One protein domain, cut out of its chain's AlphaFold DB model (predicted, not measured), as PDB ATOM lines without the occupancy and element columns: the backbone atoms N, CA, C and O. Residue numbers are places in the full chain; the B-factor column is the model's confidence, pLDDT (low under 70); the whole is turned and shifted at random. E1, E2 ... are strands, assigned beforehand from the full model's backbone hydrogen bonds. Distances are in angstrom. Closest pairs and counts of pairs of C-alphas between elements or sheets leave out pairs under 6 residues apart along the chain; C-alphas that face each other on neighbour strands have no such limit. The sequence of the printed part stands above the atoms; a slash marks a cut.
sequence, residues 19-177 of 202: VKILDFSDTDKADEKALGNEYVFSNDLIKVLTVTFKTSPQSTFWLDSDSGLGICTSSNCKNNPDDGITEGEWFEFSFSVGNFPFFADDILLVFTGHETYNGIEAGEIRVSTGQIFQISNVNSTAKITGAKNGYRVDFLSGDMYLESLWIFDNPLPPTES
ATOM      1  N   VAL A  19     138.783 197.469 185.653       74.88
ATOM      2  CA  VAL A  19     139.028 198.298 186.832       74.88
ATOM      3  C   VAL A  19     140.399 197.947 187.393       74.88
ATOM      4  O   VAL A  19     140.679 196.780 187.680       74.88
ATOM      5  N   LYS A  20     141.258 198.960 187.548       78.50
ATOM      6  CA  LYS A  20     142.565 198.820 188.201       78.50
ATOM      7  C   LYS A  20     142.344 198.542 189.678       78.50
ATOM      8  O   LYS A  20     141.735 199.356 190.370       78.50
ATOM      9  N   ILE A  21     142.813 197.394 190.152       81.25
ATOM     10  CA  ILE A  21     142.669 196.993 191.556       81.25
ATOM     11  C   ILE A  21     143.954 197.259 192.326       81.25
ATOM     12  O   ILE A  21     143.888 197.622 193.497       81.25
ATOM     13  N   LEU A  22     145.101 197.083 191.677       83.00
ATOM     14  CA  LEU A  22     146.420 197.268 192.267       83.00
ATOM     15  C   LEU A  22     147.319 197.987 191.283       83.00
ATOM     16  O   LEU A  22     147.294 197.659 190.096       83.00
ATOM     17  N   ASP A  23     148.121 198.906 191.799       83.50
ATOM     18  CA  ASP A  23     149.146 199.617 191.050       83.50
ATOM     19  C   ASP A  23     150.388 199.740 191.932       83.50
ATOM     20  O   ASP A  23     150.438 200.578 192.826       83.50
ATOM     21  N   PHE A  24     151.347 198.835 191.752       82.31
ATOM     22  CA  PHE A  24     152.585 198.835 192.526       82.31
ATOM     23  C   PHE A  24     153.590 199.865 191.998       82.31
ATOM     24  O   PHE A  24     154.456 200.281 192.761       82.31
ATOM     25  N   SER A  25     153.451 200.327 190.751       68.38
ATOM     26  CA  SER A  25     154.300 201.385 190.175       68.38
ATOM     27  C   SER A  25     154.010 202.791 190.708       68.38
ATOM     28  O   SER A  25     154.776 203.710 190.439       68.38
ATOM     29  N   ASP A  26     152.935 202.973 191.478       75.31
ATOM     30  CA  ASP A  26     152.629 204.229 192.185       75.31
ATOM     31  C   ASP A  26     153.111 204.194 193.649       75.31
ATOM     32  O   ASP A  26     152.662 204.965 194.496       75.31
ATOM     33  N   THR A  27     153.996 203.250 193.985       79.94
ATOM     34  CA  THR A  27     154.566 203.151 195.332       79.94
ATOM     35  C   THR A  27     155.616 204.238 195.531       79.94
ATOM     36  O   THR A  27     156.504 204.410 194.704       79.94
ATOM     37  N   ASP A  28     155.582 204.940 196.662       82.75
ATOM     38  CA  ASP A  28     156.639 205.885 197.020       82.75
ATOM     39  C   ASP A  28     157.942 205.158 197.408       82.75
ATOM     40  O   ASP A  28     157.926 204.161 198.128       82.75
ATOM     41  N   LYS A  29     159.108 205.728 197.064       83.50
ATOM     42  CA  LYS A  29     160.440 205.203 197.468       83.50
ATOM     43  C   LYS A  29     160.589 204.953 198.970       83.50
ATOM     44  O   LYS A  29     161.394 204.134 199.396       83.50
ATOM     45  N   ALA A  30     159.849 205.693 199.794       84.56
ATOM     46  CA  ALA A  30     159.875 205.535 201.245       84.56
ATOM     47  C   ALA A  30     159.147 204.268 201.735       84.56
ATOM     48  O   ALA A  30     159.365 203.853 202.875       84.56
ATOM     49  N   ASP A  31     158.296 203.673 200.898       83.94
ATOM     50  CA  ASP A  31     157.479 202.504 201.217       83.94
ATOM     51  C   ASP A  31     158.075 201.179 200.720       83.94
ATOM     52  O   ASP A  31     157.537 200.118 201.059       83.94
ATOM     53  N   GLU A  32     159.203 201.227 199.999       85.56
ATOM     54  CA  GLU A  32     159.964 200.051 199.568       85.56
ATOM     55  C   GLU A  32     160.392 199.191 200.755       85.56
ATOM     56  O   GLU A  32     161.049 199.652 201.697       85.56
ATOM     57  N   LYS A  33     160.000 197.915 200.723       87.00
ATOM     58  CA  LYS A  33     160.297 196.956 201.792       87.00
ATOM     59  C   LYS A  33     159.933 195.529 201.415       87.00
ATOM     60  O   LYS A  33     159.124 195.258 200.531       87.00
ATOM     61  N   ALA A  34     160.442 194.617 202.234       88.06
ATOM     62  CA  ALA A  34     159.970 193.246 202.316       88.06
ATOM     63  C   ALA A  34     158.560 193.178 202.941       88.06
ATOM     64  O   ALA A  34     158.321 193.736 204.016       88.06
ATOM     65  N   LEU A  35     157.640 192.451 202.299       88.06
ATOM     66  CA  LEU A  35     156.235 192.307 202.723       88.06
ATOM     67  C   LEU A  35     155.912 190.940 203.359       88.06
ATOM     68  O   LEU A  35     154.783 190.705 203.784       88.06
ATOM     69  N   GLY A  36     156.900 190.049 203.463       89.50
ATOM     70  CA  GLY A  36     156.725 188.658 203.897       89.50
ATOM     71  C   GLY A  36     156.288 187.725 202.762       89.50
ATOM     72  O   GLY A  36     156.239 188.113 201.600       89.50
ATOM     73  N   ASN A  37     155.998 186.464 203.087       90.88
ATOM     74  CA  ASN A  37     155.599 185.439 202.109       90.88
ATOM     75  C   ASN A  37     154.090 185.441 201.792       90.88
ATOM     76  O   ASN A  37     153.638 184.729 200.895       90.88
ATOM     77  N   GLU A  38     153.312 186.209 202.552       93.38
ATOM     78  CA  GLU A  38     151.892 186.458 202.346       93.38
ATOM     79  C   GLU A  38     151.631 187.950 202.545       93.38
ATOM     80  O   GLU A  38     151.986 188.510 203.581       93.38
ATOM     81  N   TYR A  39     151.015 188.580 201.549       90.12
ATOM     82  CA  TYR A  39     150.716 190.004 201.553       90.12
ATOM     83  C   TYR A  39     149.245 190.221 201.223       90.12
ATOM     84  O   TYR A  39     148.722 189.667 200.258       90.12
ATOM     85  N   VAL A  40     148.572 191.025 202.040       89.62
ATOM     86  CA  VAL A  40     147.155 191.337 201.877       89.62
ATOM     87  C   VAL A  40     147.031 192.807 201.524       89.62
ATOM     88  O   VAL A  40     147.389 193.673 202.321       89.62
ATOM     89  N   PHE A  41     146.495 193.075 200.341       85.06
ATOM     90  CA  PHE A  41     146.132 194.411 199.913       85.06
ATOM     91  C   PHE A  41     144.633 194.631 200.088       85.06
ATOM     92  O   PHE A  41     143.814 193.831 199.630       85.06
ATOM     93  N   SER A  42     144.269 195.755 200.694       77.44
ATOM     94  CA  SER A  42     142.889 196.229 200.759       77.44
ATOM     95  C   SER A  42     142.748 197.457 199.873       77.44
ATOM     96  O   SER A  42     143.488 198.422 200.032       77.44
ATOM     97  N   ASN A  43     141.816 197.412 198.922       69.00
ATOM     98  CA  ASN A  43     141.611 198.505 197.983       69.00
ATOM     99  C   ASN A  43     140.698 199.583 198.592       69.00
ATOM    100  O   ASN A  43     139.581 199.291 199.012       69.00
ATOM    101  N   ASP A  44     141.142 200.841 198.598       64.56
ATOM    102  CA  ASP A  44     140.357 201.952 199.157       64.56
ATOM    103  C   ASP A  44     139.182 202.396 198.264       64.56
ATOM    104  O   ASP A  44     138.172 202.897 198.773       64.56
ATOM    105  N   LEU A  45     139.279 202.194 196.942       62.47
ATOM    106  CA  LEU A  45     138.210 202.486 195.973       62.47
ATOM    107  C   LEU A  45     137.052 201.491 196.114       62.47
ATOM    108  O   LEU A  45     135.886 201.874 196.033       62.47
ATOM    109  N   ILE A  46     137.368 200.222 196.380       67.06
ATOM    110  CA  ILE A  46     136.405 199.162 196.673       67.06
ATOM    111  C   ILE A  46     136.715 198.645 198.074       67.06
ATOM    112  O   ILE A  46     137.308 197.585 198.228       67.06
ATOM    113  N   LYS A  47     136.274 199.382 199.102       65.56
ATOM    114  CA  LYS A  47     136.596 199.148 200.529       65.56
ATOM    115  C   LYS A  47     136.395 197.722 201.052       65.56
ATOM    116  O   LYS A  47     136.851 197.391 202.141       65.56
ATOM    117  N   VAL A  48     135.639 196.902 200.331       76.31
ATOM    118  CA  VAL A  48     135.351 195.510 200.681       76.31
ATOM    119  C   VAL A  48     136.201 194.506 199.903       76.31
ATOM    120  O   VAL A  48     136.253 193.352 200.313       76.31
ATOM    121  N   LEU A  49     136.857 194.909 198.813       83.44
ATOM    122  CA  LEU A  49     137.705 194.050 197.999       83.44
ATOM    123  C   LEU A  49     139.099 193.952 198.614       83.44
ATOM    124  O   LEU A  49     139.807 194.942 198.798       83.44
ATOM    125  N   THR A  50     139.492 192.721 198.899       88.81
ATOM    126  CA  THR A  50     140.824 192.362 199.366       88.81
ATOM    127  C   THR A  50     141.478 191.455 198.339       88.81
ATOM    128  O   THR A  50     140.824 190.555 197.807       88.81
ATOM    129  N   VAL A  51     142.759 191.694 198.067       90.81
ATOM    130  CA  VAL A  51     143.605 190.819 197.255       90.81
ATOM    131  C   VAL A  51     144.678 190.232 198.155       90.81
ATOM    132  O   VAL A  51     145.424 190.968 198.795       90.81
ATOM    133  N   THR A  52     144.762 188.909 198.208       93.31
ATOM    134  CA  THR A  52     145.771 188.208 199.006       93.31
ATOM    135  C   THR A  52     146.773 187.555 198.079       93.31
ATOM    136  O   THR A  52     146.389 186.694 197.295       93.31
ATOM    137  N   PHE A  53     148.044 187.921 198.210       94.00
ATOM    138  CA  PHE A  53     149.175 187.294 197.541       94.00
ATOM    139  C   PHE A  53     149.876 186.308 198.468       94.00
ATOM    140  O   PHE A  53     150.037 186.572 199.660       94.00
ATOM    141  N   LYS A  54     150.334 185.186 197.920       94.75
ATOM    142  CA  LYS A  54     151.161 184.190 198.615       94.75
ATOM    143  C   LYS A  54     152.284 183.722 197.704       94.75
ATOM    144  O   LYS A  54     152.079 183.576 196.507       94.75
ATOM    145  N   THR A  55     153.446 183.430 198.262       92.88
ATOM    146  CA  THR A  55     154.554 182.788 197.543       92.88
ATOM    147  C   THR A  55     155.099 181.610 198.360       92.88
ATOM    148  O   THR A  55     154.500 181.187 199.355       92.88
ATOM    149  N   SER A  56     156.220 181.033 197.929       89.00
ATOM    150  CA  SER A  56     156.919 179.971 198.645       89.00
ATOM    151  C   SER A  56     157.215 180.384 200.097       89.00
ATOM    152  O   SER A  56     157.616 181.521 200.334       89.00
ATOM    153  N   PRO A  57     157.109 179.475 201.086       86.88
ATOM    154  CA  PRO A  57     157.422 179.780 202.487       86.88
ATOM    155  C   PRO A  57     158.857 180.261 202.748       86.88
ATOM    156  O   PRO A  57     159.141 180.775 203.824       86.88
ATOM    157  N   GLN A  58     159.771 180.034 201.802       85.75
ATOM    158  CA  GLN A  58     161.177 180.454 201.878       85.75
ATOM    159  C   GLN A  58     161.459 181.739 201.084       85.75
ATOM    160  O   GLN A  58     162.606 182.198 201.046       85.75
ATOM    161  N   SER A  59     160.426 182.289 200.447       88.31
ATOM    162  CA  SER A  59     160.472 183.510 199.656       88.31
ATOM    163  C   SER A  59     159.713 184.621 200.367       88.31
ATOM    164  O   SER A  59     158.827 184.378 201.182       88.31
ATOM    165  N   THR A  60     160.071 185.856 200.066       89.44
ATOM    166  CA  THR A  60     159.425 187.064 200.567       89.44
ATOM    167  C   THR A  60     159.070 187.937 199.376       89.44
ATOM    168  O   THR A  60     159.844 188.014 198.435       89.44
ATOM    169  N   PHE A  61     157.917 188.589 199.384       90.81
ATOM    170  CA  PHE A  61     157.636 189.638 198.414       90.81
ATOM    171  C   PHE A  61     158.490 190.870 198.709       90.81
ATOM    172  O   PHE A  61     158.633 191.256 199.875       90.81
ATOM    173  N   TRP A  62     159.015 191.494 197.660       89.00
ATOM    174  CA  TRP A  62     159.710 192.775 197.732       89.00
ATOM    175  C   TRP A  62     158.915 193.819 196.955       89.00
ATOM    176  O   TRP A  62     158.505 193.563 195.826       89.00
ATOM    177  N   LEU A  63     158.657 194.965 197.577       88.31
ATOM    178  CA  LEU A  63     158.014 196.091 196.916       88.31
ATOM    179  C   LEU A  63     159.080 197.081 196.453       88.31
ATOM    180  O   LEU A  63     159.784 197.646 197.290       88.31
ATOM    181  N   ASP A  64     159.151 197.277 195.142       85.19
ATOM    182  CA  ASP A  64     160.023 198.229 194.465       85.19
ATOM    183  C   ASP A  64     159.199 199.387 193.889       85.19
ATOM    184  O   ASP A  64     158.193 199.152 193.215       85.19
ATOM    185  N   SER A  65     159.602 200.629 194.161       80.81
ATOM    186  CA  SER A  65     158.841 201.811 193.733       80.81
ATOM    187  C   SER A  65     158.968 202.121 192.247       80.81
ATOM    188  O   SER A  65     158.055 202.701 191.665       80.81
ATOM    189  N   ASP A  66     160.079 201.733 191.623       78.25
ATOM    190  CA  ASP A  66     160.355 202.036 190.223       78.25
ATOM    191  C   ASP A  66     159.816 200.920 189.291       78.25
ATOM    192  O   ASP A  66     159.574 201.170 188.109       78.25
ATOM    193  N   SER A  67     159.578 199.709 189.820       80.44
ATOM    194  CA  SER A  67     159.305 198.495 189.028       80.44
ATOM    195  C   SER A  67     158.034 197.730 189.427       80.44
ATOM    196  O   SER A  67     157.344 197.189 188.559       80.44
ATOM    197  N   GLY A  68     157.704 197.661 190.723       88.50
ATOM    198  CA  GLY A  68     156.533 196.952 191.251       88.50
ATOM    199  C   GLY A  68     156.854 195.816 192.232       88.50
ATOM    200  O   GLY A  68     157.796 195.878 193.017       88.50
ATOM    201  N   LEU A  69     156.030 194.764 192.241       90.00
ATOM    202  CA  LEU A  69     156.145 193.654 193.191       90.00
ATOM    203  C   LEU A  69     157.054 192.536 192.652       90.00
ATOM    204  O   LEU A  69     156.706 191.856 191.685       90.00
ATOM    205  N   GLY A  70     158.187 192.321 193.319       90.19
ATOM    206  CA  GLY A  70     159.140 191.235 193.081       90.19
ATOM    207  C   GLY A  70     158.994 190.065 194.062       90.19
ATOM    208  O   GLY A  70     158.246 190.133 195.049       90.19
ATOM    209  N   ILE A  71     159.732 188.979 193.815       89.00
ATOM    210  CA  ILE A  71     159.881 187.855 194.747       89.00
ATOM    211  C   ILE A  71     161.358 187.708 195.093       89.00
ATOM    212  O   ILE A  71     162.230 187.610 194.252       89.00
ATOM    213  N   CYS A  72     161.622 187.652 196.386       80.06
ATOM    214  CA  CYS A  72     162.940 187.580 196.975       80.06
ATOM    215  C   CYS A  72     163.095 186.204 197.637       80.06
ATOM    216  O   CYS A  72     162.510 185.919 198.688       80.06
ATOM    217  N   THR A  73     163.871 185.309 197.026       72.56
ATOM    218  CA  THR A  73     164.252 184.027 197.639       72.56
ATOM    219  C   THR A  73     165.407 184.219 198.621       72.56
ATOM    220  O   THR A  73     166.443 184.795 198.294       72.56
ATOM    221  N   SER A  74     165.263 183.696 199.841       62.16
ATOM    222  CA  SER A  74     166.185 183.928 200.972       62.16
ATOM    223  C   SER A  74     167.671 183.563 200.757       62.16
ATOM    224  O   SER A  74     168.497 183.921 201.594       62.16
ATOM    225  N   SER A  75     168.045 182.888 199.661       59.03
ATOM    226  CA  SER A  75     169.443 182.579 199.314       59.03
ATOM    227  C   SER A  75     170.068 183.475 198.235       59.03
ATOM    228  O   SER A  75     171.290 183.576 198.203       59.03
ATOM    229  N   ASN A  76     169.265 184.104 197.369       54.59
ATOM    230  CA  ASN A  76     169.743 184.915 196.234       54.59
ATOM    231  C   ASN A  76     169.289 186.379 196.290       54.59
ATOM    232  O   ASN A  76     169.767 187.189 195.503       54.59
ATOM    233  N   CYS A  77     168.411 186.707 197.231       65.56
ATOM    234  CA  CYS A  77     167.876 188.039 197.418       65.56
ATOM    235  C   CYS A  77     168.894 188.986 198.054       65.56
ATOM    236  O   CYS A  77     169.475 188.695 199.109       65.56
ATOM    237  N   LYS A  78     169.092 190.140 197.422       62.66
ATOM    238  CA  LYS A  78     169.928 191.224 197.950       62.66
ATOM    239  C   LYS A  78     169.136 192.175 198.858       62.66
ATOM    240  O   LYS A  78     169.750 193.043 199.481       62.66
ATOM    241  N   ASN A  79     167.822 191.965 198.982       62.41
ATOM    242  CA  ASN A  79     166.829 192.883 199.544       62.41
ATOM    243  C   ASN A  79     166.961 194.261 198.907       62.41
ATOM    244  O   ASN A  79     167.166 195.261 199.603       62.41
ATOM    245  N   ASN A  80     166.964 194.290 197.582       66.69
ATOM    246  CA  ASN A  80     167.158 195.515 196.842       66.69
ATOM    247  C   ASN A  80     166.219 195.593 195.629       66.69
ATOM    248  O   ASN A  80     165.581 194.603 195.270       66.69
ATOM    249  N   PRO A  81     166.154 196.772 194.997       61.31
ATOM    250  CA  PRO A  81     165.400 196.990 193.771       61.31
ATOM    251  C   PRO A  81     165.647 195.996 192.645       61.31
ATOM    252  O   PRO A  81     164.773 195.831 191.810       61.31
ATOM    253  N   ASP A  82     166.785 195.295 192.637       71.06
ATOM    254  CA  ASP A  82     167.141 194.341 191.584       71.06
ATOM    255  C   ASP A  82     166.508 192.947 191.780       71.06
ATOM    256  O   ASP A  82     166.744 192.043 190.977       71.06
ATOM    257  N   ASP A  83     165.771 192.731 192.876       77.38
ATOM    258  CA  ASP A  83     165.164 191.441 193.212       77.38
ATOM    259  C   ASP A  83     163.776 191.291 192.550       77.38
ATOM    260  O   ASP A  83     162.724 191.431 193.188       77.38
ATOM    261  N   GLY A  84     163.787 191.015 191.246       84.75
ATOM    262  CA  GLY A  84     162.607 190.681 190.447       84.75
ATOM    263  C   GLY A  84     162.125 189.237 190.628       84.75
ATOM    264  O   GLY A  84     162.720 188.425 191.328       84.75
ATOM    265  N   ILE A  85     161.008 188.913 189.984       88.31
ATOM    266  CA  ILE A  85     160.467 187.559 189.858       88.31
ATOM    267  C   ILE A  85     161.195 186.827 188.732       88.31
ATOM    268  O   ILE A  85     161.160 187.251 187.574       88.31
ATOM    269  N   THR A  86     161.788 185.686 189.063       86.62
ATOM    270  CA  THR A  86     162.671 184.922 188.176       86.62
ATOM    271  C   THR A  86     162.161 183.507 187.882       86.62
ATOM    272  O   THR A  86     161.147 183.040 188.410       86.62
ATOM    273  N   GLU A  87     162.852 182.797 186.985       86.44
ATOM    274  CA  GLU A  87     162.531 181.411 186.626       86.44
ATOM    275  C   GLU A  87     162.465 180.481 187.852       86.44
ATOM    276  O   GLU A  87     163.386 180.403 188.665       86.44
ATOM    277  N   GLY A  88     161.379 179.708 187.947       86.75
ATOM    278  CA  GLY A  88     161.133 178.759 189.034       86.75
ATOM    279  C   GLY A  88     160.415 179.364 190.241       86.75
ATOM    280  O   GLY A  88     159.943 178.618 191.107       86.75
ATOM    281  N   GLU A  89     160.274 180.688 190.291       90.38
ATOM    282  CA  GLU A  89     159.469 181.369 191.294       90.38
ATOM    283  C   GLU A  89     157.990 181.374 190.906       90.38
ATOM    284  O   GLU A  89     157.589 181.135 189.761       90.38
ATOM    285  N   TRP A  90     157.142 181.582 191.907       91.81
ATOM    286  CA  TRP A  90     155.703 181.581 191.723       91.81
ATOM    287  C   TRP A  90     155.022 182.431 192.784       91.81
ATOM    288  O   TRP A  90     155.509 182.574 193.911       91.81
ATOM    289  N   PHE A  91     153.839 182.922 192.441       92.75
ATOM    290  CA  PHE A  91     152.905 183.457 193.419       92.75
ATOM    291  C   PHE A  91     151.488 182.967 193.155       92.75
ATOM    292  O   PHE A  91     151.101 182.622 192.039       92.75
ATOM    293  N   GLU A  92     150.706 182.941 194.219       93.62
ATOM    294  CA  GLU A  92     149.269 182.764 194.199       93.62
ATOM    295  C   GLU A  92     148.607 184.082 194.563       93.62
ATOM    296  O   GLU A  92     149.112 184.818 195.409       93.62
ATOM    297  N   PHE A  93     147.464 184.368 193.951       92.62
ATOM    298  CA  PHE A  93     146.632 185.493 194.335       92.62
ATOM    299  C   PHE A  93     145.155 185.116 194.355       92.62
ATOM    300  O   PHE A  93     144.685 184.277 193.579       92.62
ATOM    301  N   SER A  94     144.411 185.723 195.272       91.50
ATOM    302  CA  SER A  94     142.978 185.501 195.436       91.50
ATOM    303  C   SER A  94     142.258 186.780 195.814       91.50
ATOM    304  O   SER A  94     142.854 187.696 196.376       91.50
ATOM    305  N   PHE A  95     140.962 186.827 195.510       88.50
ATOM    306  CA  PHE A  95     140.108 187.959 195.834       88.50
ATOM    307  C   PHE A  95     139.089 187.567 196.899       88.50
ATOM    308  O   PHE A  95     138.550 186.455 196.895       88.50
ATOM    309  N   SER A  96     138.759 188.504 197.778       88.06
ATOM    310  CA  SER A  96     137.600 188.393 198.659       88.06
ATOM    311  C   SER A  96     136.843 189.708 198.747       88.06
ATOM    312  O   SER A  96     137.439 190.779 198.724       88.06
ATOM    313  N   VAL A  97     135.520 189.617 198.870       85.06
ATOM    314  CA  VAL A  97     134.634 190.748 199.154       85.06
ATOM    315  C   VAL A  97     134.098 190.574 200.573       85.06
ATOM    316  O   VAL A  97     133.290 189.683 200.852       85.06
ATOM    317  N   GLY A  98     134.605 191.384 201.501       84.12
ATOM    318  CA  GLY A  98     134.453 191.139 202.932       84.12
ATOM    319  C   GLY A  98     135.053 189.779 203.303       84.12
ATOM    320  O   GLY A  98     136.226 189.525 203.053       84.12
ATOM    321  N   ASN A  99     134.228 188.882 203.847       82.50
ATOM    322  CA  ASN A  99     134.653 187.540 204.268       82.50
ATOM    323  C   ASN A  99     134.354 186.443 203.231       82.50
ATOM    324  O   ASN A  99     134.483 185.258 203.540       82.50
ATOM    325  N   PHE A 100     133.907 186.813 202.029       84.06
ATOM    326  CA  PHE A 100     133.498 185.859 201.002       84.06
ATOM    327  C   PHE A 100     134.516 185.819 199.859       84.06
ATOM    328  O   PHE A 100     134.881 186.882 199.354       84.06
ATOM    329  N   PRO A 101     134.958 184.626 199.418       85.31
ATOM    330  CA  PRO A 101     135.775 184.493 198.217       85.31
ATOM    331  C   PRO A 101     135.068 185.089 196.997       85.31
ATOM    332  O   PRO A 101     133.875 184.859 196.793       85.31
ATOM    333  N   PHE A 102     135.818 185.825 196.186       83.31
ATOM    334  CA  PHE A 102     135.376 186.377 194.912       83.31
ATOM    335  C   PHE A 102     136.247 185.797 193.795       83.31
ATOM    336  O   PHE A 102     137.462 185.673 193.944       83.31
ATOM    337  N   PHE A 103     135.624 185.424 192.681       80.00
ATOM    338  CA  PHE A 103     136.318 184.908 191.506       80.00
ATOM    339  C   PHE A 103     136.059 185.871 190.355       80.00
ATOM    340  O   PHE A 103     134.905 186.100 190.000       80.00
ATOM    341  N   ALA A 104     137.126 186.454 189.816       77.12
ATOM    342  CA  ALA A 104     137.039 187.342 188.669       77.12
ATOM    343  C   ALA A 104     137.031 186.509 187.379       77.12
ATOM    344  O   ALA A 104     137.889 185.645 187.186       77.12
ATOM    345  N   ASP A 105     136.063 186.770 186.503       72.31
ATOM    346  CA  ASP A 105     135.925 186.039 185.239       72.31
ATOM    347  C   ASP A 105     137.082 186.322 184.273       72.31
ATOM    348  O   ASP A 105     137.485 185.441 183.516       72.31
ATOM    349  N   ASP A 106     137.624 187.541 184.316       77.88
ATOM    350  CA  ASP A 106     138.764 187.957 183.511       77.88
ATOM    351  C   ASP A 106     139.651 188.919 184.313       77.88
ATOM    352  O   ASP A 106     139.172 189.825 185.008       77.88
ATOM    353  N   ILE A 107     140.954 188.671 184.247       81.62
ATOM    354  CA  ILE A 107     141.995 189.350 185.017       81.62
ATOM    355  C   ILE A 107     143.089 189.742 184.042       81.62
ATOM    356  O   ILE A 107     143.549 188.904 183.265       81.62
ATOM    357  N   LEU A 108     143.529 190.990 184.145       84.00
ATOM    358  CA  LEU A 108     144.708 191.492 183.464       84.00
ATOM    359  C   LEU A 108     145.834 191.650 184.483       84.00
ATOM    360  O   LEU A 108     145.707 192.409 185.445       84.00
ATOM    361  N   LEU A 109     146.935 190.939 184.265       86.75
ATOM    362  CA  LEU A 109     148.187 191.160 184.986       86.75
ATOM    363  C   LEU A 109     149.139 191.922 184.074       86.75
ATOM    364  O   LEU A 109     149.320 191.505 182.929       86.75
ATOM    365  N   VAL A 110     149.729 193.002 184.576       85.81
ATOM    366  CA  VAL A 110     150.746 193.784 183.868       85.81
ATOM    367  C   VAL A 110     152.081 193.579 184.565       85.81
ATOM    368  O   VAL A 110     152.175 193.745 185.781       85.81
ATOM    369  N   PHE A 111     153.094 193.211 183.793       85.56
ATOM    370  CA  PHE A 111     154.446 192.961 184.274       85.56
ATOM    371  C   PHE A 111     155.424 193.923 183.636       85.56
ATOM    372  O   PHE A 111     155.290 194.190 182.447       85.56
ATOM    373  N   THR A 112     156.436 194.340 184.386       82.88
ATOM    374  CA  THR A 112     157.544 195.163 183.901       82.88
ATOM    375  C   THR A 112     158.844 194.363 183.974       82.88
ATOM    376  O   THR A 112     159.133 193.739 184.992       82.88
ATOM    377  N   GLY A 113     159.611 194.323 182.882       76.50
ATOM    378  CA  GLY A 113     160.924 193.669 182.850       76.50
ATOM    379  C   GLY A 113     161.998 194.430 183.632       76.50
ATOM    380  O   GLY A 113     161.961 195.655 183.711       76.50
ATOM    381  N   HIS A 114     162.976 193.700 184.165       71.06
ATOM    382  CA  HIS A 114     164.113 194.272 184.886       71.06
ATOM    383  C   HIS A 114     165.165 194.909 183.938       71.06
ATOM    384  O   HIS A 114     165.405 194.410 182.831       71.06
ATOM    385  N   GLU A 115     165.813 196.011 184.356       56.56
ATOM    386  CA  GLU A 115     166.585 196.946 183.502       56.56
ATOM    387  C   GLU A 115     167.681 196.313 182.619       56.56
ATOM    388  O   GLU A 115     168.028 196.853 181.564       56.56
ATOM    389  N   THR A 116     168.214 195.144 182.988       51.38
ATOM    390  CA  THR A 116     169.248 194.438 182.209       51.38
ATOM    391  C   THR A 116     168.815 193.988 180.805       51.38
ATOM    392  O   THR A 116     169.672 193.568 180.022       51.38
ATOM    393  N   TYR A 117     167.535 194.127 180.441       47.16
ATOM    394  CA  TYR A 117     166.997 193.804 179.112       47.16
ATOM    395  C   TYR A 117     166.705 195.017 178.197       47.16
ATOM    396  O   TYR A 117     165.966 194.880 177.228       47.16
ATOM    397  N   ASN A 118     167.361 196.170 178.402       40.66
ATOM    398  CA  ASN A 118     167.278 197.356 177.517       40.66
ATOM    399  C   ASN A 118     165.877 197.992 177.406       40.66
ATOM    400  O   ASN A 118     165.448 198.389 176.319       40.66
ATOM    401  N   GLY A 119     165.210 198.177 178.543       42.47
ATOM    402  CA  GLY A 119     163.981 198.959 178.653       42.47
ATOM    403  C   GLY A 119     162.940 198.264 179.517       42.47
ATOM    404  O   GLY A 119     162.860 197.040 179.538       42.47
ATOM    405  N   ILE A 120     162.138 199.061 180.223       49.62
ATOM    406  CA  ILE A 120     160.911 198.591 180.866       49.62
ATOM    407  C   ILE A 120     159.963 198.159 179.746       49.62
ATOM    408  O   ILE A 120     159.331 198.986 179.084       49.62
ATOM    409  N   GLU A 121     159.919 196.861 179.475       58.97
ATOM    410  CA  GLU A 121     158.942 196.281 178.566       58.97
ATOM    411  C   GLU A 121     157.766 195.770 179.390       58.97
ATOM    412  O   GLU A 121     157.885 194.802 180.143       58.97
ATOM    413  N   ALA A 122     156.632 196.458 179.252       60.09
ATOM    414  CA  ALA A 122     155.390 196.049 179.873       60.09
ATOM    415  C   ALA A 122     154.749 194.909 179.069       60.09
ATOM    416  O   ALA A 122     154.593 194.999 177.842       60.09
ATOM    417  N   GLY A 123     154.355 193.844 179.758       61.53
ATOM    418  CA  GLY A 123     153.670 192.705 179.165       61.53
ATOM    419  C   GLY A 123     152.392 192.356 179.909       61.53
ATOM    420  O   GLY A 123     152.309 192.524 181.123       61.53
ATOM    421  N   GLU A 124     151.384 191.881 179.178       68.88
ATOM    422  CA  GLU A 124     150.052 191.638 179.734       68.88
ATOM    423  C   GLU A 124     149.617 190.172 179.630       68.88
ATOM    424  O   GLU A 124     149.898 189.494 178.639       68.88
ATOM    425  N   ILE A 125     148.891 189.686 180.642       68.06
ATOM    426  CA  ILE A 125     148.260 188.362 180.615       68.06
ATOM    427  C   ILE A 125     146.774 188.485 180.921       68.06
ATOM    428  O   ILE A 125     146.405 188.996 181.978       68.06
ATOM    429  N   ARG A 126     145.937 187.950 180.023       71.56
ATOM    430  CA  ARG A 126     144.496 187.765 180.243       71.56
ATOM    431  C   ARG A 126     144.217 186.351 180.704       71.56
ATOM    432  O   ARG A 126     144.490 185.393 179.979       71.56
ATOM    433  N   VAL A 127     143.703 186.212 181.917       68.25
ATOM    434  CA  VAL A 127     143.612 184.906 182.567       68.25
ATOM    435  C   VAL A 127     142.309 184.197 182.216       68.25
ATOM    436  O   VAL A 127     141.234 184.593 182.648       68.25
ATOM    437  N   SER A 128     142.434 183.056 181.536       64.81
ATOM    438  CA  SER A 128     141.448 181.972 181.588       64.81
ATOM    439  C   SER A 128     142.115 180.712 182.157       64.81
ATOM    440  O   SER A 128     143.320 180.499 181.988       64.81
ATOM    441  N   THR A 129     141.386 179.907 182.931       58.84
ATOM    442  CA  THR A 129     141.988 178.852 183.761       58.84
ATOM    443  C   THR A 129     142.716 177.774 182.940       58.84
ATOM    444  O   THR A 129     142.164 177.191 182.010       58.84
ATOM    445  N   GLY A 130     143.963 177.459 183.326       53.91
ATOM    446  CA  GLY A 130     144.724 176.314 182.802       53.91
ATOM    447  C   GLY A 130     145.553 176.576 181.538       53.91
ATOM    448  O   GLY A 130     146.052 175.621 180.942       53.91
ATOM    449  N   GLN A 131     145.718 177.836 181.132       64.50
ATOM    450  CA  GLN A 131     146.489 178.223 179.951       64.50
ATOM    451  C   GLN A 131     147.937 178.624 180.299       64.50
ATOM    452  O   GLN A 131     148.230 179.170 181.364       64.50
ATOM    453  N   ILE A 132     148.866 178.316 179.389       64.62
ATOM    454  CA  ILE A 132     150.239 178.839 179.421       64.62
ATOM    455  C   ILE A 132     150.250 180.119 178.593       64.62
ATOM    456  O   ILE A 132     149.722 180.121 177.480       64.62
ATOM    457  N   PHE A 133     150.863 181.173 179.119       68.81
ATOM    458  CA  PHE A 133     150.925 182.474 178.472       68.81
ATOM    459  C   PHE A 133     152.379 182.878 178.241       68.81
ATOM    460  O   PHE A 133     153.247 182.720 179.099       68.81
ATOM    461  N   GLN A 134     152.641 183.425 177.062       70.25
ATOM    462  CA  GLN A 134     153.843 184.216 176.863       70.25
ATOM    463  C   GLN A 134     153.521 185.635 177.306       70.25
ATOM    464  O   GLN A 134     152.500 186.189 176.893       70.25
ATOM    465  N   ILE A 135     154.376 186.205 178.145       69.75
ATOM    466  CA  ILE A 135     154.221 187.588 178.562       69.75
ATOM    467  C   ILE A 135     154.727 188.421 177.395       69.75
ATOM    468  O   ILE A 135     155.895 188.325 177.007       69.75
ATOM    469  N   SER A 136     153.804 189.136 176.753       60.38
ATOM    470  CA  SER A 136     154.101 189.920 175.559       60.38
ATOM    471  C   SER A 136     155.249 190.892 175.839       60.38
ATOM    472  O   SER A 136     155.359 191.438 176.930       60.38
ATOM    473  N   ASN A 137     156.110 191.089 174.841       58.00
ATOM    474  CA  ASN A 137     157.265 191.996 174.859       58.00
ATOM    475  C   ASN A 137     158.455 191.494 175.696       58.00
ATOM    476  O   ASN A 137     159.515 191.288 175.131       58.00
ATOM    477  N   VAL A 138     158.272 191.079 176.948       62.78
ATOM    478  CA  VAL A 138     159.376 190.823 177.904       62.78
ATOM    479  C   VAL A 138     160.193 189.527 177.695       62.78
ATOM    480  O   VAL A 138     160.945 189.123 178.584       62.78
ATOM    481  N   ASN A 139     160.024 188.805 176.576       68.81
ATOM    482  CA  ASN A 139     160.611 187.469 176.307       68.81
ATOM    483  C   ASN A 139     160.520 186.476 177.490       68.81
ATOM    484  O   ASN A 139     161.317 185.545 177.620       68.81
ATOM    485  N   SER A 140     159.522 186.673 178.346       74.56
ATOM    486  CA  SER A 140     159.313 185.937 179.586       74.56
ATOM    487  C   SER A 140     158.094 185.038 179.433       74.56
ATOM    488  O   SER A 140     157.146 185.358 178.707       74.56
ATOM    489  N   THR A 141     158.114 183.889 180.098       80.56
ATOM    490  CA  THR A 141     157.048 182.892 179.976       80.56
ATOM    491  C   THR A 141     156.510 182.571 181.354       80.56
ATOM    492  O   THR A 141     157.278 182.258 182.260       80.56
ATOM    493  N   ALA A 142     155.187 182.582 181.497       82.88
ATOM    494  CA  ALA A 142     154.528 182.187 182.729       82.88
ATOM    495  C   ALA A 142     153.361 181.241 182.449       82.88
ATOM    496  O   ALA A 142     152.658 181.315 181.439       82.88
ATOM    497  N   LYS A 143     153.125 180.321 183.373       83.69
ATOM    498  CA  LYS A 143     151.956 179.452 183.354       83.69
ATOM    499  C   LYS A 143     150.983 179.924 184.415       83.69
ATOM    500  O   LYS A 143     151.365 180.046 185.573       83.69
ATOM    501  N   ILE A 144     149.722 180.115 184.033       83.81
ATOM    502  CA  ILE A 144     148.678 180.456 184.994       83.81
ATOM    503  C   ILE A 144     147.723 179.286 185.156       83.81
ATOM    504  O   ILE A 144     147.160 178.750 184.199       83.81
ATOM    505  N   THR A 145     147.525 178.880 186.401       83.19
ATOM    506  CA  THR A 145     146.576 177.829 186.752       83.19
ATOM    507  C   THR A 145     145.508 178.373 187.684       83.19
ATOM    508  O   THR A 145     145.792 179.121 188.618       83.19
ATOM    509  N   GLY A 146     144.254 178.004 187.417       75.62
ATOM    510  CA  GLY A 146     143.188 178.208 188.391       75.62
ATOM    511  C   GLY A 146     143.439 177.299 189.591       75.62
ATOM    512  O   GLY A 146     143.612 176.090 189.427       75.62
ATOM    513  N   ALA A 147     143.467 177.878 190.783       64.62
ATOM    514  CA  ALA A 147     143.560 177.173 192.051       64.62
ATOM    515  C   ALA A 147     142.179 177.115 192.722       64.62
ATOM    516  O   ALA A 147     141.260 177.855 192.374       64.62
ATOM    517  N   LYS A 148     142.024 176.249 193.732       65.00
ATOM    518  CA  LYS A 148     140.746 176.055 194.446       65.00
ATOM    519  C   LYS A 148     140.147 177.365 194.990       65.00
ATOM    520  O   LYS A 148     138.930 177.474 195.070       65.00
ATOM    521  N   ASN A 149     140.998 178.331 195.346       73.38
ATOM    522  CA  ASN A 149     140.615 179.599 195.966       73.38
ATOM    523  C   ASN A 149     141.263 180.818 195.282       73.38
ATOM    524  O   ASN A 149     141.471 181.823 195.950       73.38
ATOM    525  N   GLY A 150     141.652 180.737 194.007       86.25
ATOM    526  CA  GLY A 150     142.341 181.843 193.338       86.25
ATOM    527  C   GLY A 150     143.105 181.398 192.099       86.25
ATOM    528  O   GLY A 150     142.678 180.488 191.391       86.25
ATOM    529  N   TYR A 151     144.251 182.019 191.865       87.94
ATOM    530  CA  TYR A 151     145.088 181.799 190.692       87.94
ATOM    531  C   TYR A 151     146.531 181.623 191.136       87.94
ATOM    532  O   TYR A 151     146.955 182.226 192.116       87.94
ATOM    533  N   ARG A 152     147.279 180.805 190.404       90.56
ATOM    534  CA  ARG A 152     148.713 180.605 190.594       90.56
ATOM    535  C   ARG A 152     149.439 180.950 189.309       90.56
ATOM    536  O   ARG A 152     149.044 180.458 188.254       90.56
ATOM    537  N   VAL A 153     150.491 181.750 189.420       89.69
ATOM    538  CA  VAL A 153     151.395 182.124 188.334       89.69
ATOM    539  C   VAL A 153     152.747 181.479 188.609       89.69
ATOM    540  O   VAL A 153     153.374 181.780 189.621       89.69
ATOM    541  N   ASP A 154     153.169 180.576 187.730       89.56
ATOM    542  CA  ASP A 154     154.481 179.929 187.761       89.56
ATOM    543  C   ASP A 154     155.359 180.517 186.648       89.56
ATOM    544  O   ASP A 154     154.999 180.429 185.469       89.56
ATOM    545  N   PHE A 155     156.508 181.094 186.999       87.56
ATOM    546  CA  PHE A 155     157.426 181.709 186.039       87.56
ATOM    547  C   PHE A 155     158.378 180.657 185.471       87.56
ATOM    548  O   PHE A 155     159.088 179.967 186.201       87.56
ATOM    549  N   LEU A 156     158.357 180.504 184.148       85.19
ATOM    550  CA  LEU A 156     159.132 179.504 183.410       85.19
ATOM    551  C   LEU A 156     160.401 180.090 182.784       85.19
ATOM    552  O   LEU A 156     161.305 179.337 182.449       85.19
ATOM    553  N   SER A 157     160.445 181.405 182.575       83.12
ATOM    554  CA  SER A 157     161.622 182.144 182.117       83.12
ATOM    555  C   SER A 157     161.399 183.644 182.316       83.12
ATOM    556  O   SER A 157     160.261 184.100 182.176       83.12
ATOM    557  N   GLY A 158     162.470 184.405 182.543       77.06
ATOM    558  CA  GLY A 158     162.421 185.869 182.640       77.06
ATOM    559  C   GLY A 158     162.932 186.430 183.963       77.06
ATOM    560  O   GLY A 158     163.295 185.671 184.860       77.06
ATOM    561  N   ASP A 159     162.951 187.760 184.034       81.94
ATOM    562  CA  ASP A 159     163.222 188.568 185.228       81.94
ATOM    563  C   ASP A 159     162.324 189.817 185.180       81.94
ATOM    564  O   ASP A 159     162.438 190.638 184.261       81.94
ATOM    565  N   MET A 160     161.347 189.898 186.085       85.75
ATOM    566  CA  MET A 160     160.262 190.878 185.992       85.75
ATOM    567  C   MET A 160     159.551 191.167 187.306       85.75
ATOM    568  O   MET A 160     159.571 190.374 188.232       85.75
ATOM    569  N   TYR A 161     158.805 192.260 187.345       89.00
ATOM    570  CA  TYR A 161     158.003 192.693 188.481       89.00
ATOM    571  C   TYR A 161     156.531 192.663 188.095       89.00
ATOM    572  O   TYR A 161     156.173 192.980 186.958       89.00
ATOM    573  N   LEU A 162     155.658 192.291 189.031       90.88
ATOM    574  CA  LEU A 162     154.226 192.516 188.869       90.88
ATOM    575  C   LEU A 162     153.949 194.001 189.118       90.88
ATOM    576  O   LEU A 162     154.025 194.474 190.249       90.88
ATOM    577  N   GLU A 163     153.601 194.724 188.063       88.25
ATOM    578  CA  GLU A 163     153.374 196.165 188.114       88.25
ATOM    579  C   GLU A 163     151.947 196.483 188.561       88.25
ATOM    580  O   GLU A 163     151.728 197.255 189.489       88.25
ATOM    581  N   SER A 164     150.946 195.878 187.917       86.81
ATOM    582  CA  SER A 164     149.545 196.151 188.235       86.81
ATOM    583  C   SER A 164     148.633 194.958 187.977       86.81
ATOM    584  O   SER A 164     148.928 194.057 187.187       86.81
ATOM    585  N   LEU A 165     147.492 194.963 188.666       88.50
ATOM    586  CA  LEU A 165     146.438 193.962 188.529       88.50
ATOM    587  C   LEU A 165     145.109 194.661 188.260       88.50
ATOM    588  O   LEU A 165     144.709 195.579 188.983       88.50
ATOM    589  N   TRP A 166     144.389 194.163 187.261       87.06
ATOM    590  CA  TRP A 166     143.076 194.655 186.874       87.06
ATOM    591  C   TRP A 166     142.081 193.508 186.759       87.06
ATOM    592  O   TRP A 166     142.449 192.381 186.430       87.06
ATOM    593  N   ILE A 167     140.809 193.808 186.992       81.88
ATOM    594  CA  ILE A 167     139.706 192.858 186.811       81.88
ATOM    595  C   ILE A 167     138.675 193.440 185.855       81.88
ATOM    596  O   ILE A 167     138.473 194.654 185.821       81.88
ATOM    597  N   PHE A 168     138.045 192.581 185.061       75.94
ATOM    598  CA  PHE A 168     137.001 193.003 184.137       75.94
ATOM    599  C   PHE A 168     135.742 193.467 184.892       75.94
ATOM    600  O   PHE A 168     135.299 192.822 185.840       75.94
ATOM    601  N   ASP A 169     135.150 194.576 184.450       64.50
ATOM    602  CA  ASP A 169     134.051 195.318 185.088       64.50
ATOM    603  C   ASP A 169     132.654 194.688 184.870       64.50
ATOM    604  O   ASP A 169     131.639 195.383 184.844       64.50
ATOM    605  N   ASN A 170     132.546 193.366 184.685       50.34
ATOM    606  CA  ASN A 170     131.220 192.731 184.687       50.34
ATOM    607  C   ASN A 170     130.767 192.555 186.134       50.34
ATOM    608  O   ASN A 170     131.537 192.061 186.957       50.34
ATOM    609  N   PRO A 171     129.524 192.950 186.441       52.16
ATOM    610  CA  PRO A 171     129.222 193.824 187.561       52.16
ATOM    611  C   PRO A 171     129.921 193.345 188.826       52.16
ATOM    612  O   PRO A 171     129.511 192.362 189.454       52.16
ATOM    613  N   LEU A 172     130.959 194.086 189.218       51.22
ATOM    614  CA  LEU A 172     131.445 194.033 190.586       51.22
ATOM    615  C   LEU A 172     130.225 194.153 191.511       51.22
ATOM    616  O   LEU A 172     129.308 194.925 191.200       51.22
ATOM    617  N   PRO A 173     130.146 193.363 192.601       47.19
ATOM    618  CA  PRO A 173     129.010 193.426 193.510       47.19
ATOM    619  C   PRO A 173     128.772 194.895 193.868       47.19
ATOM    620  O   PRO A 173     129.746 195.576 194.197       47.19
ATOM    621  N   PRO A 174     127.533 195.401 193.721       41.47
ATOM    622  CA  PRO A 174     127.273 196.824 193.574       41.47
ATOM    623  C   PRO A 174     127.926 197.599 194.713       41.47
ATOM    624  O   PRO A 174     127.489 197.531 195.864       41.47
ATOM    625  N   THR A 175     128.986 198.334 194.381       49.12
ATOM    626  CA  THR A 175     129.418 199.477 195.173       49.12
ATOM    627  C   THR A 175     128.259 200.466 195.124       49.12
ATOM    628  O   THR A 175     127.618 200.613 194.083       49.12
ATOM    629  N   GLU A 176     127.890 201.029 196.276       48.16
ATOM    630  CA  GLU A 176     126.696 201.863 196.437       48.16
ATOM    631  C   GLU A 176     126.434 202.738 195.208       48.16
ATOM    632  O   GLU A 176     127.321 203.456 194.753       48.16
ATOM    633  N   SER A 177     125.218 202.622 194.666       43.38
ATOM    634  CA  SER A 177     124.789 203.181 193.387       43.38
ATOM    635  C   SER A 177     125.306 204.603 193.166       43.38
ATOM    636  O   SER A 177     124.693 205.572 193.624       43.38
TER     637      SER A 177
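What this domain is: This is residues 19 to 177 of the 202 residues of the protein "PEP-CTERM sorting domain-containing protein" of Thalassotalea mangrovi (UniProt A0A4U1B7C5). Two strongly twisted sheets stand partly face to face as a sandwich: a large wall of seven strands, E3, E4, E7, E8, E11, E12 and E13, and a smaller one of E1, E14, E9 and E10, the two coming together at E10 and E11. A third, small sheet, E2, E5 and E6, crosses the large wall where E3 begins and E4 ends, with E6 beside E14. There are 159 residues printed, with fourteen named strands, E1 to E14 along the chain, and no named helix; the class is all strand. The large sheet is branched, the others run E1, E14, E9, E10 and E2, E5, E6, and neighbour strands are antiparallel. The whole is compact, with a radius of gyration of the C-alphas of 15.0 A and spans of 46 by 35 by 29 A.

How they stand to each other: Start at E1, residues 19 to 23, an edge strand antiparallel to E14, residues 159 to 168; N 21 and O 165 are 2.9 A apart, within hydrogen-bond range, as are the N and O pairs named below. Next comes E2, residues 33 to 36, antiparallel to E5, residues 59 to 64, with N 35 and O 61 at 2.9 A. E5 forms a hairpin with E6, residues 68 to 73, where N 62 and O 70 are 3.0 A apart. The closest C-alphas of E6 and E14 are those of Gly 68 and Glu 163, 4.5 A apart. Look back to E3, residues 38 to 42, in a hairpin with E4, residues 49 to 55; N 39 and O 53 are 2.9 A apart. On the other side of E4 is E7, residues 90 to 97, with N 52 and O 94 at 2.9 A. E4 lies on one side of E7, and on the other side of it are both E8, residues 100 to 102, with N 102 and O 95 at 2.9 A, and E13, residues 150 to 157, with N 93 and O 151 at 2.9 A. E9, residues 107 to 113, is antiparallel to E14, with N 110 and O 164 at 2.9 A, and forms a hairpin with E10, residues 122 to 126, with N 111 and O 123 at 2.9 A. E11, residues 132 to 135, E12, residues 140 to 147, and E13 form a meander, each strand the antiparallel neighbour of the one before, with N 133 and O 142 at 2.9 A and N 145 and O 152 at 2.9 A. The closest C-alphas of E10 and E11 are those of Gly 123 and Ile 135, 5.2 A apart. The three sheets form a stack, face to face in turn: strands of the large sheet stand at 32 degrees to those of the sheet with E14 and at 82 degrees to those of the sheet with E5.

Where its parts are: Find C-alpha 19 at (139.028, 198.298, 186.832), where E1 begins. E4 spans 20.3 A from first to last C-alpha. From C-alpha 90 at (155.703, 181.581, 191.723), E7 runs 24.1 A. E9 spans 19.5 A, E12 21.9 A and E13 22.3 A. E14 runs 26.6 A, bends by 53 degrees at residue 163 and ends with C-alpha 168 at (137.001, 193.003, 184.137).

The domain as a whole: The two C-alphas farthest apart are those of Ser 75 and Ser 177, at 49.5 A. The printed part has no cut. Look at residues 74 to 89 for the long link, E6 to E7; its residues 85 to 86 pair antiparallel with residues 159 to 160 of E14. The mean pLDDT of the printed part is 76.9, and 48 residues are under 70, among them residues 74 to 81, 115 to 125 and 169 to 177.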